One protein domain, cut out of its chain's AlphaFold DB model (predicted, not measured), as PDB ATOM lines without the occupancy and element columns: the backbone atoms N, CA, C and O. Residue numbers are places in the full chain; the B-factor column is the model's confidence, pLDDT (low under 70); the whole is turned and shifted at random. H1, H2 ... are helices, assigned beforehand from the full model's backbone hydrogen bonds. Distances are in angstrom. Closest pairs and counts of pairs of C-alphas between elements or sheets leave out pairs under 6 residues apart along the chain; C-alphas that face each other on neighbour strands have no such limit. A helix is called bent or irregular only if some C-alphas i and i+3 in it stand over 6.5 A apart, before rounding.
ATOM      1  N   ALA A   2      37.670 -43.496 -49.571       95.94
ATOM      2  CA  ALA A   2      36.620 -42.474 -49.750       95.94
ATOM      3  C   ALA A   2      35.582 -42.416 -48.613       95.94
ATOM      4  O   ALA A   2      35.250 -41.338 -48.138       95.94
ATOM      5  N   LEU A   3      35.136 -43.572 -48.109       96.75
ATOM      6  CA  LEU A   3      34.219 -43.625 -46.969       96.75
ATOM      7  C   LEU A   3      34.810 -42.976 -45.703       96.75
ATOM      8  O   LEU A   3      34.122 -42.198 -45.049       96.75
ATOM      9  N   LEU A   4      36.082 -43.247 -45.383       96.94
ATOM     10  CA  LEU A   4      36.783 -42.611 -44.257       96.94
ATOM     11  C   LEU A   4      36.852 -41.094 -44.445       96.94
ATOM     12  O   LEU A   4      36.504 -40.341 -43.542       96.94
ATOM     13  N   TRP A   5      37.191 -40.653 -45.656       97.94
ATOM     14  CA  TRP A   5      37.236 -39.235 -45.994       97.94
ATOM     15  C   TRP A   5      35.905 -38.520 -45.735       97.94
ATOM     16  O   TRP A   5      35.908 -37.421 -45.181       97.94
ATOM     17  N   THR A   6      34.772 -39.150 -46.081       98.06
ATOM     18  CA  THR A   6      33.450 -38.573 -45.786       98.06
ATOM     19  C   THR A   6      33.234 -38.393 -44.288       98.06
ATOM     20  O   THR A   6      32.810 -37.323 -43.880       98.06
ATOM     21  N   LYS A   7      33.614 -39.372 -43.458       96.62
ATOM     22  CA  LYS A   7      33.454 -39.279 -42.000       96.62
ATOM     23  C   LYS A   7      34.264 -38.131 -41.397       96.62
ATOM     24  O   LYS A   7      33.789 -37.489 -40.470       96.62
ATOM     25  N   ILE A   8      35.454 -37.869 -41.939       96.19
ATOM     26  CA  ILE A   8      36.349 -36.791 -41.489       96.19
ATOM     27  C   ILE A   8      35.833 -35.414 -41.925       96.19
ATOM     28  O   ILE A   8      35.919 -34.457 -41.163       96.19
ATOM     29  N   ASN A   9      35.316 -35.295 -43.152       97.19
ATOM     30  CA  ASN A   9      35.013 -33.992 -43.754       97.19
ATOM     31  C   ASN A   9      33.537 -33.592 -43.675       97.19
ATOM     32  O   ASN A   9      33.240 -32.406 -43.774       97.19
ATOM     33  N   ASN A  10      32.620 -34.554 -43.547       96.38
ATOM     34  CA  ASN A  10      31.199 -34.323 -43.304       96.38
ATOM     35  C   ASN A  10      30.479 -35.643 -42.946       96.38
ATOM     36  O   ASN A  10      30.001 -36.360 -43.829       96.38
ATOM     37  N   HIS A  11      30.381 -35.951 -41.650       96.06
ATOM     38  CA  HIS A  11      29.738 -37.180 -41.176       96.06
ATOM     39  C   HIS A  11      28.237 -37.253 -41.521       96.06
ATOM     40  O   HIS A  11      27.717 -38.338 -41.776       96.06
ATOM     41  N   GLU A  12      27.536 -36.115 -41.578       97.50
ATOM     42  CA  GLU A  12      26.102 -36.061 -41.903       97.50
ATOM     43  C   GLU A  12      25.821 -36.499 -43.349       97.50
ATOM     44  O   GLU A  12      24.809 -37.136 -43.629       97.50
ATOM     45  N   LEU A  13      26.753 -36.233 -44.271       97.94
ATOM     46  CA  LEU A  13      26.632 -36.625 -45.680       97.94
ATOM     47  C   LEU A  13      27.169 -38.032 -45.981       97.94
ATOM     48  O   LEU A  13      27.033 -38.513 -47.111       97.94
ATOM     49  N   THR A  14      27.757 -38.728 -45.001       97.94
ATOM     50  CA  THR A  14      28.292 -40.085 -45.191       97.94
ATOM     51  C   THR A  14      27.212 -41.068 -45.641       97.94
ATOM     52  O   THR A  14      27.460 -41.868 -46.543       97.94
ATOM     53  N   GLU A  15      26.006 -41.007 -45.071       97.69
ATOM     54  CA  GLU A  15      24.913 -41.903 -45.471       97.69
ATOM     55  C   GLU A  15      24.487 -41.660 -46.926       97.69
ATOM     56  O   GLU A  15      24.327 -42.607 -47.701       97.69
ATOM     57  N   LEU A  16      24.390 -40.392 -47.338       98.19
ATOM     58  CA  LEU A  16      24.073 -40.032 -48.718       98.19
ATOM     59  C   LEU A  16      25.145 -40.547 -49.693       98.19
ATOM     60  O   LEU A  16      24.812 -41.073 -50.758       98.19
ATOM     61  N   PHE A  17      26.424 -40.471 -49.306       98.38
ATOM     62  CA  PHE A  17      27.532 -41.060 -50.058       98.38
ATOM     63  C   PHE A  17      27.425 -42.576 -50.180       98.38
ATOM     64  O   PHE A  17      27.522 -43.097 -51.293       98.38
ATOM     65  N   ILE A  18      27.183 -43.284 -49.075       97.75
ATOM     66  CA  ILE A  18      27.001 -44.743 -49.073       97.75
ATOM     67  C   ILE A  18      25.863 -45.122 -50.026       97.75
ATOM     68  O   ILE A  18      26.069 -45.931 -50.929       97.75
ATOM     69  N   ASN A  19      24.695 -44.492 -49.887       97.88
ATOM     70  CA  ASN A  19      23.520 -44.791 -50.704       97.88
ATOM     71  C   ASN A  19      23.774 -44.553 -52.197       97.88
ATOM     72  O   ASN A  19      23.420 -45.392 -53.031       97.88
ATOM     73  N   TYR A  20      24.423 -43.439 -52.550       97.94
ATOM     74  CA  TYR A  20      24.784 -43.151 -53.936       97.94
ATOM     75  C   TYR A  20      25.776 -44.180 -54.487       97.94
ATOM     76  O   TYR A  20      25.562 -44.734 -55.567       97.94
ATOM     77  N   VAL A  21      26.854 -44.453 -53.753       97.31
ATOM     78  CA  VAL A  21      27.917 -45.359 -54.196       97.31
ATOM     79  C   VAL A  21      27.393 -46.779 -54.360       97.31
ATOM     80  O   VAL A  21      27.557 -47.343 -55.437       97.31
ATOM     81  N   PHE A  22      26.704 -47.336 -53.359       96.06
ATOM     82  CA  PHE A  22      26.149 -48.689 -53.448       96.06
ATOM     83  C   PHE A  22      25.187 -48.822 -54.633       96.06
ATOM     84  O   PHE A  22      25.322 -49.753 -55.426       96.06
ATOM     85  N   LYS A  23      24.259 -47.874 -54.810       97.06
ATOM     86  CA  LYS A  23      23.281 -47.929 -55.904       97.06
ATOM     87  C   LYS A  23      23.944 -47.962 -57.283       97.06
ATOM     88  O   LYS A  23      23.572 -48.794 -58.105       97.06
ATOM     89  N   ASN A  24      24.888 -47.059 -57.550       97.38
ATOM     90  CA  ASN A  24      25.470 -46.914 -58.890       97.38
ATOM     91  C   ASN A  24      26.597 -47.930 -59.150       97.38
ATOM     92  O   ASN A  24      26.741 -48.410 -60.273       97.38
ATOM     93  N   PHE A  25      27.359 -48.321 -58.124       95.75
ATOM     94  CA  PHE A  25      28.402 -49.343 -58.252       95.75
ATOM     95  C   PHE A  25      27.812 -50.704 -58.638       95.75
ATOM     96  O   PHE A  25      28.250 -51.317 -59.609       95.75
ATOM     97  N   TRP A  26      26.750 -51.144 -57.953       94.94
ATOM     98  CA  TRP A  26      26.106 -52.430 -58.252       94.94
ATOM     99  C   TRP A  26      25.392 -52.461 -59.607       94.94
ATOM    100  O   TRP A  26      25.228 -53.529 -60.193       94.94
ATOM    101  N   LYS A  27      25.029 -51.294 -60.144       96.50
ATOM    102  CA  LYS A  27      24.527 -51.146 -61.516       96.50
ATOM    103  C   LYS A  27      25.623 -51.096 -62.583       96.50
ATOM    104  O   LYS A  27      25.297 -51.042 -63.762       96.50
ATOM    105  N   ARG A  28      26.903 -51.119 -62.192       94.00
ATOM    106  CA  ARG A  28      28.065 -50.896 -63.074       94.00
ATOM    107  C   ARG A  28      28.076 -49.510 -63.736       94.00
ATOM    108  O   ARG A  28      28.685 -49.326 -64.784       94.00
ATOM    109  N   GLU A  29      27.434 -48.529 -63.107       94.44
ATOM    110  CA  GLU A  29      27.379 -47.127 -63.554       94.44
ATOM    111  C   GLU A  29      28.499 -46.275 -62.922       94.44
ATOM    112  O   GLU A  29      28.635 -45.091 -63.228       94.44
ATOM    113  N   LEU A  30      29.295 -46.856 -62.015       94.88
ATOM    114  CA  LEU A  30      30.322 -46.152 -61.251       94.88
ATOM    115  C   LEU A  30      31.606 -46.984 -61.134       94.88
ATOM    116  O   LEU A  30      31.609 -48.040 -60.505       94.88
ATOM    117  N   ASP A  31      32.701 -46.473 -61.699       95.44
ATOM    118  CA  ASP A  31      34.039 -47.071 -61.614       95.44
ATOM    119  C   ASP A  31      34.840 -46.432 -60.470       95.44
ATOM    120  O   ASP A  31      35.451 -45.372 -60.620       95.44
ATOM    121  N   LEU A  32      34.802 -47.071 -59.301       93.44
ATOM    122  CA  LEU A  32      35.439 -46.579 -58.077       93.44
ATOM    123  C   LEU A  32      36.946 -46.852 -58.003       93.44
ATOM    124  O   LEU A  32      37.579 -46.422 -57.040       93.44
ATOM    125  N   GLU A  33      37.538 -47.529 -58.989       92.56
ATOM    126  CA  GLU A  33      38.998 -47.685 -59.061       92.56
ATOM    127  C   GLU A  33      39.671 -46.375 -59.501       92.56
ATOM    128  O   GLU A  33      40.842 -46.116 -59.207       92.56
ATOM    129  N   LYS A  34      38.912 -45.492 -60.156       95.81
ATOM    130  CA  LYS A  34      39.382 -44.189 -60.623       95.81
ATOM    131  C   LYS A  34      39.156 -43.111 -59.570       95.81
ATOM    132  O   LYS A  34      38.031 -42.705 -59.288       95.81
ATOM    133  N   VAL A  35      40.251 -42.533 -59.073       95.94
ATOM    134  CA  VAL A  35      40.209 -41.408 -58.117       95.94
ATOM    135  C   VAL A  35      39.402 -40.217 -58.647       95.94
ATOM    136  O   VAL A  35      38.717 -39.556 -57.872       95.94
ATOM    137  N   SER A  36      39.431 -39.954 -59.958       97.19
ATOM    138  CA  SER A  36      38.624 -38.894 -60.578       97.19
ATOM    139  C   SER A  36      37.120 -39.125 -60.410       97.19
ATOM    140  O   SER A  36      36.404 -38.190 -60.073       97.19
ATOM    141  N   VAL A  37      36.647 -40.366 -60.563       97.75
ATOM    142  CA  VAL A  37      35.234 -40.719 -60.357       97.75
ATOM    143  C   VAL A  37      34.838 -40.490 -58.902       97.75
ATOM    144  O   VAL A  37      33.789 -39.909 -58.636       97.75
ATOM    145  N   ILE A  38      35.693 -40.871 -57.949       97.88
ATOM    146  CA  ILE A  38      35.444 -40.616 -56.524       97.88
ATOM    147  C   ILE A  38      35.328 -39.109 -56.246       97.88
ATOM    148  O   ILE A  38      34.415 -38.693 -55.535       97.88
ATOM    149  N   ILE A  39      36.216 -38.289 -56.819       98.25
ATOM    150  CA  ILE A  39      36.178 -36.824 -56.670       98.25
ATOM    151  C   ILE A  39      34.859 -36.251 -57.200       98.25
ATOM    152  O   ILE A  39      34.240 -35.444 -56.510       98.25
ATOM    153  N   GLU A  40      34.391 -36.699 -58.367       98.19
ATOM    154  CA  GLU A  40      33.103 -36.253 -58.916       98.19
ATOM    155  C   GLU A  40      31.924 -36.641 -58.014       98.19
ATOM    156  O   GLU A  40      30.996 -35.852 -57.836       98.19
ATOM    157  N   VAL A  41      31.969 -37.815 -57.377       98.19
ATOM    158  CA  VAL A  41      30.945 -38.225 -56.402       98.19
ATOM    159  C   VAL A  41      30.968 -37.340 -55.157       98.19
ATOM    160  O   VAL A  41      29.915 -36.862 -54.736       98.19
ATOM    161  N   LEU A  42      32.148 -37.077 -54.585       98.44
ATOM    162  CA  LEU A  42      32.292 -36.184 -53.428       98.44
ATOM    163  C   LEU A  42      31.768 -34.779 -53.752       98.44
ATOM    164  O   LEU A  42      30.950 -34.239 -53.007       98.44
ATOM    165  N   LYS A  43      32.163 -34.231 -54.908       98.25
ATOM    166  CA  LYS A  43      31.697 -32.938 -55.417       98.25
ATOM    167  C   LYS A  43      30.181 -32.906 -55.597       98.25
ATOM    168  O   LYS A  43      29.543 -31.960 -55.149       98.25
ATOM    169  N   LYS A  44      29.597 -33.944 -56.205       97.75
ATOM    170  CA  LYS A  44      28.147 -34.065 -56.423       97.75
ATOM    171  C   LYS A  44      27.348 -34.055 -55.120       97.75
ATOM    172  O   LYS A  44      26.252 -33.508 -55.090       97.75
ATOM    173  N   ILE A  45      27.875 -34.685 -54.075       97.88
ATOM    174  CA  ILE A  45      27.217 -34.780 -52.766       97.88
ATOM    175  C   ILE A  45      27.436 -33.508 -51.933       97.88
ATOM    176  O   ILE A  45      26.667 -33.245 -51.014       97.88
ATOM    177  N   GLY A  46      28.443 -32.697 -52.266       98.00
ATOM    178  CA  GLY A  46      28.799 -31.492 -51.512       98.00
ATOM    179  C   GLY A  46      29.805 -31.748 -50.386       98.00
ATOM    180  O   GLY A  46      29.895 -30.962 -49.447       98.00
ATOM    181  N   ILE A  47      30.576 -32.837 -50.465       98.38
ATOM    182  CA  ILE A  47      31.659 -33.138 -49.520       98.38
ATOM    183  C   ILE A  47      32.955 -32.514 -50.050       98.38
ATOM    184  O   ILE A  47      33.264 -32.637 -51.238       98.38
ATOM    185  N   ASN A  48      33.737 -31.865 -49.174       97.81
ATOM    186  CA  ASN A  48      35.050 -31.319 -49.534       97.81
ATOM    187  C   ASN A  48      35.904 -32.411 -50.193       97.81
ATOM    188  O   ASN A  48      36.074 -33.482 -49.626       97.81
ATOM    189  N   TYR A  49      36.437 -32.148 -51.383       97.81
ATOM    190  CA  TYR A  49      37.246 -33.099 -52.152       97.81
ATOM    191  C   TYR A  49      38.664 -32.588 -52.434       97.81
ATOM    192  O   TYR A  49      39.476 -33.321 -52.999       97.81
ATOM    193  N   THR A  50      38.979 -31.346 -52.054       97.50
ATOM    194  CA  THR A  50      40.159 -30.602 -52.521       97.50
ATOM    195  C   THR A  50      41.463 -31.332 -52.212       97.50
ATOM    196  O   THR A  50      42.325 -31.457 -53.078       97.50
ATOM    197  N   ALA A  51      41.584 -31.871 -50.998       97.69
ATOM    198  CA  ALA A  51      42.773 -32.596 -50.552       97.69
ATOM    199  C   ALA A  51      42.634 -34.125 -50.655       97.69
ATOM    200  O   ALA A  51      43.592 -34.841 -50.364       97.69
ATOM    201  N   PHE A  52      41.484 -34.643 -51.115       98.06
ATOM    202  CA  PHE A  52      41.197 -36.080 -51.095       98.06
ATOM    203  C   PHE A  52      42.271 -36.891 -51.822       98.06
ATOM    204  O   PHE A  52      42.761 -37.877 -51.282       98.06
ATOM    205  N   LYS A  53      42.678 -36.468 -53.028       97.69
ATOM    206  CA  LYS A  53      43.657 -37.211 -53.835       97.69
ATOM    207  C   LYS A  53      44.983 -37.396 -53.097       97.69
ATOM    208  O   LYS A  53      45.465 -38.521 -53.014       97.69
ATOM    209  N   GLN A  54      45.552 -36.317 -52.563       97.56
ATOM    210  CA  GLN A  54      46.829 -36.363 -51.844       97.56
ATOM    211  C   GLN A  54      46.697 -37.159 -50.544       97.56
ATOM    212  O   GLN A  54      47.450 -38.109 -50.338       97.56
ATOM    213  N   TRP A  55      45.672 -36.852 -49.745       97.81
ATOM    214  CA  TRP A  55      45.391 -37.549 -48.492       97.81
ATOM    215  C   TRP A  55      45.216 -39.055 -48.694       97.81
ATOM    216  O   TRP A  55      45.740 -39.861 -47.932       97.81
ATOM    217  N   SER A  56      44.521 -39.464 -49.759       96.88
ATOM    218  CA  SER A  56      44.222 -40.871 -50.034       96.88
ATOM    219  C   SER A  56      45.489 -41.724 -50.209       96.88
ATOM    220  O   SER A  56      45.491 -42.903 -49.866       96.88
ATOM    221  N   ILE A  57      46.586 -41.133 -50.686       96.25
ATOM    222  CA  ILE A  57      47.838 -41.848 -50.970       96.25
ATOM    223  C   ILE A  57      48.707 -41.987 -49.712       96.25
ATOM    224  O   ILE A  57      49.472 -42.945 -49.606       96.25
ATOM    225  N   ILE A  58      48.588 -41.055 -48.760       95.06
ATOM    226  CA  ILE A  58      49.460 -40.973 -47.585       95.06
ATOM    227  C   ILE A  58      48.665 -41.300 -46.317       95.06
ATOM    228  O   ILE A  58      48.704 -42.434 -45.839       95.06
ATOM    229  N   GLU A  59      47.943 -40.331 -45.758       97.19
ATOM    230  CA  GLU A  59      47.259 -40.466 -44.470       97.19
ATOM    231  C   GLU A  59      46.098 -41.456 -44.552       97.19
ATOM    232  O   GLU A  59      45.975 -42.340 -43.709       97.19
ATOM    233  N   GLY A  60      45.290 -41.374 -45.611       96.81
ATOM    234  CA  GLY A  60      44.131 -42.240 -45.799       96.81
ATOM    235  C   GLY A  60      44.493 -43.710 -45.991       96.81
ATOM    236  O   GLY A  60      43.715 -44.584 -45.606       96.81
ATOM    237  N   LYS A  61      45.673 -44.000 -46.555       96.94
ATOM    238  CA  LYS A  61      46.204 -45.365 -46.640       96.94
ATOM    239  C   LYS A  61      46.610 -45.878 -45.256       96.94
ATOM    240  O   LYS A  61      46.167 -46.955 -44.869       96.94
ATOM    241  N   LYS A  62      47.375 -45.086 -44.497       97.62
ATOM    242  CA  LYS A  62      47.802 -45.434 -43.130       97.62
ATOM    243  C   LYS A  62      46.608 -45.678 -42.205       97.62
ATOM    244  O   LYS A  62      46.577 -46.665 -41.480       97.62
ATOM    245  N   GLU A  63      45.606 -44.804 -42.248       97.12
ATOM    246  CA  GLU A  63      44.405 -44.936 -41.420       97.12
ATOM    247  C   GLU A  63      43.598 -46.191 -41.783       97.12
ATOM    248  O   GLU A  63      43.165 -46.934 -40.901       97.12
ATOM    249  N   LEU A  64      43.452 -46.479 -43.080       96.69
ATOM    250  CA  LEU A  64      42.783 -47.695 -43.538       96.69
ATOM    251  C   LEU A  64      43.520 -48.960 -43.079       96.69
ATOM    252  O   LEU A  64      42.867 -49.914 -42.654       96.69
ATOM    253  N   GLU A  65      44.852 -48.972 -43.144       97.62
ATOM    254  CA  GLU A  65      45.678 -50.081 -42.654       97.62
ATOM    255  C   GLU A  65      45.487 -50.298 -41.148       97.62
ATOM    256  O   GLU A  65      45.253 -51.426 -40.722       97.62
ATOM    257  N   LEU A  66      45.498 -49.230 -40.342       97.62
ATOM    258  CA  LEU A  66      45.271 -49.315 -38.896       97.62
ATOM    259  C   LEU A  66      43.891 -49.897 -38.556       97.62
ATOM    260  O   LEU A  66      43.798 -50.830 -37.757       97.62
ATOM    261  N   ILE A  67      42.828 -49.389 -39.186       96.06
ATOM    262  CA  ILE A  67      41.453 -49.863 -38.957       96.06
ATOM    263  C   ILE A  67      41.309 -51.329 -39.380       96.06
ATOM    264  O   ILE A  67      40.728 -52.131 -38.650       96.06
ATOM    265  N   THR A  68      41.864 -51.695 -40.537       95.50
ATOM    266  CA  THR A  68      41.790 -53.065 -41.062       95.50
ATOM    267  C   THR A  68      42.561 -54.040 -40.172       95.50
ATOM    268  O   THR A  68      42.036 -55.091 -39.813       95.50
ATOM    269  N   ASN A  69      43.770 -53.675 -39.737       97.56
ATOM    270  CA  ASN A  69      44.569 -54.500 -38.832       97.56
ATOM    271  C   ASN A  69      43.887 -54.684 -37.475       97.56
ATOM    272  O   ASN A  69      43.866 -55.794 -36.949       97.56
ATOM    273  N   SER A  70      43.283 -53.624 -36.930       96.19
ATOM    274  CA  SER A  70      42.495 -53.723 -35.702       96.19
ATOM    275  C   SER A  70      41.299 -54.666 -35.877       96.19
ATOM    276  O   SER A  70      41.060 -55.518 -35.023       96.19
ATOM    277  N   ALA A  71      40.588 -54.596 -37.005       95.31
ATOM    278  CA  ALA A  71      39.498 -55.525 -37.301       95.31
ATOM    279  C   ALA A  71      39.992 -56.982 -37.383       95.31
ATOM    280  O   ALA A  71      39.391 -57.865 -36.768       95.31
ATOM    281  N   HIS A  72      41.118 -57.234 -38.060       96.31
ATOM    282  CA  HIS A  72      41.726 -58.567 -38.142       96.31
ATOM    283  C   HIS A  72      42.146 -59.108 -36.768       96.31
ATOM    284  O   HIS A  72      41.903 -60.274 -36.466       96.31
ATOM    285  N   GLN A  73      42.719 -58.265 -35.903       96.25
ATOM    286  CA  GLN A  73      43.059 -58.636 -34.522       96.25
ATOM    287  C   GLN A  73      41.825 -59.028 -33.694       96.25
ATOM    288  O   GLN A  73      41.933 -59.843 -32.785       96.25
ATOM    289  N   ASN A  74      40.649 -58.494 -34.040       94.06
ATOM    290  CA  ASN A  74      39.361 -58.859 -33.444       94.06
ATOM    291  C   ASN A  74      38.667 -60.034 -34.167       94.06
ATOM    292  O   ASN A  74      37.481 -60.280 -33.957       94.06
ATOM    293  N   GLY A  75      39.388 -60.760 -35.026       95.31
ATOM    294  CA  GLY A  75      38.898 -61.959 -35.705       95.31
ATOM    295  C   GLY A  75      38.059 -61.697 -36.955       95.31
ATOM    296  O   GLY A  75      37.533 -62.647 -37.528       95.31
TER     297      GLY A  75
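What this domain is: This is residues 2 to 75 of the 110 residues of the protein "DSBA domain-containing protein" of Alphaproteobacteria bacterium (UniProt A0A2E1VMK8). A small helical body is built round short H1, with H2 folded back beside it, H3 crossing H2, and H4 on H1's other side. H5 leads away, and residues 65 to 75 stick out as an arm. The printed part has 74 residues, with five named helices, H1 to H5 in order along the chain, and no named strand; its class is all helix, with 56 of the 74 residues in the helices, and it is compact, with a radius of gyration of the C-alphas of 12.9 A and spans of 35 by 26 by 24 A.

Where its parts are: H1 is residues 2 to 9, beginning at C-alpha 2 (36.620, -42.474, -49.750). H2, residues 11 to 26, is 23.2 A long and only just irregular: C-alphas 12 and 15 are 6.9 A apart. H3 is residues 35 to 45, H4 52 to 57. H5, residues 59 to 73, 21.1 A long, ends at C-alpha 73 (43.059, -58.636, -34.522).

How they stand to each other: H1, the hub, forms a hairpin with H2, a shallow tilt of 16 degrees, opposite ways; closest are C-alphas Thr 6 and Thr 14, 5.4 A. H1 only just touches H4 (Trp 5 and Phe 52, closest C-alphas, 7.2 A) and, through residues 60 to 64 alone, H5 (Leu 4 and Gly 60, closest C-alphas, 7.5 A), each with 3 pairs of C-alphas within 8 A. H2, with residues 13 to 17 alone, touches H3 at a steep tilt of 56 degrees, closest C-alphas Phe 17 and Ile 45, 6.8 A. Every O i to N i+4 pair is within hydrogen-bond range in H1, H3 and H5, 10 of 12 in H2, 1 of 2 in H4.

The domain as a whole: The farthest C-alphas, Lys 44 and Gly 75, are 36.4 A apart. The printed part has no cut and no long link; no printed residue is under pLDDT 70.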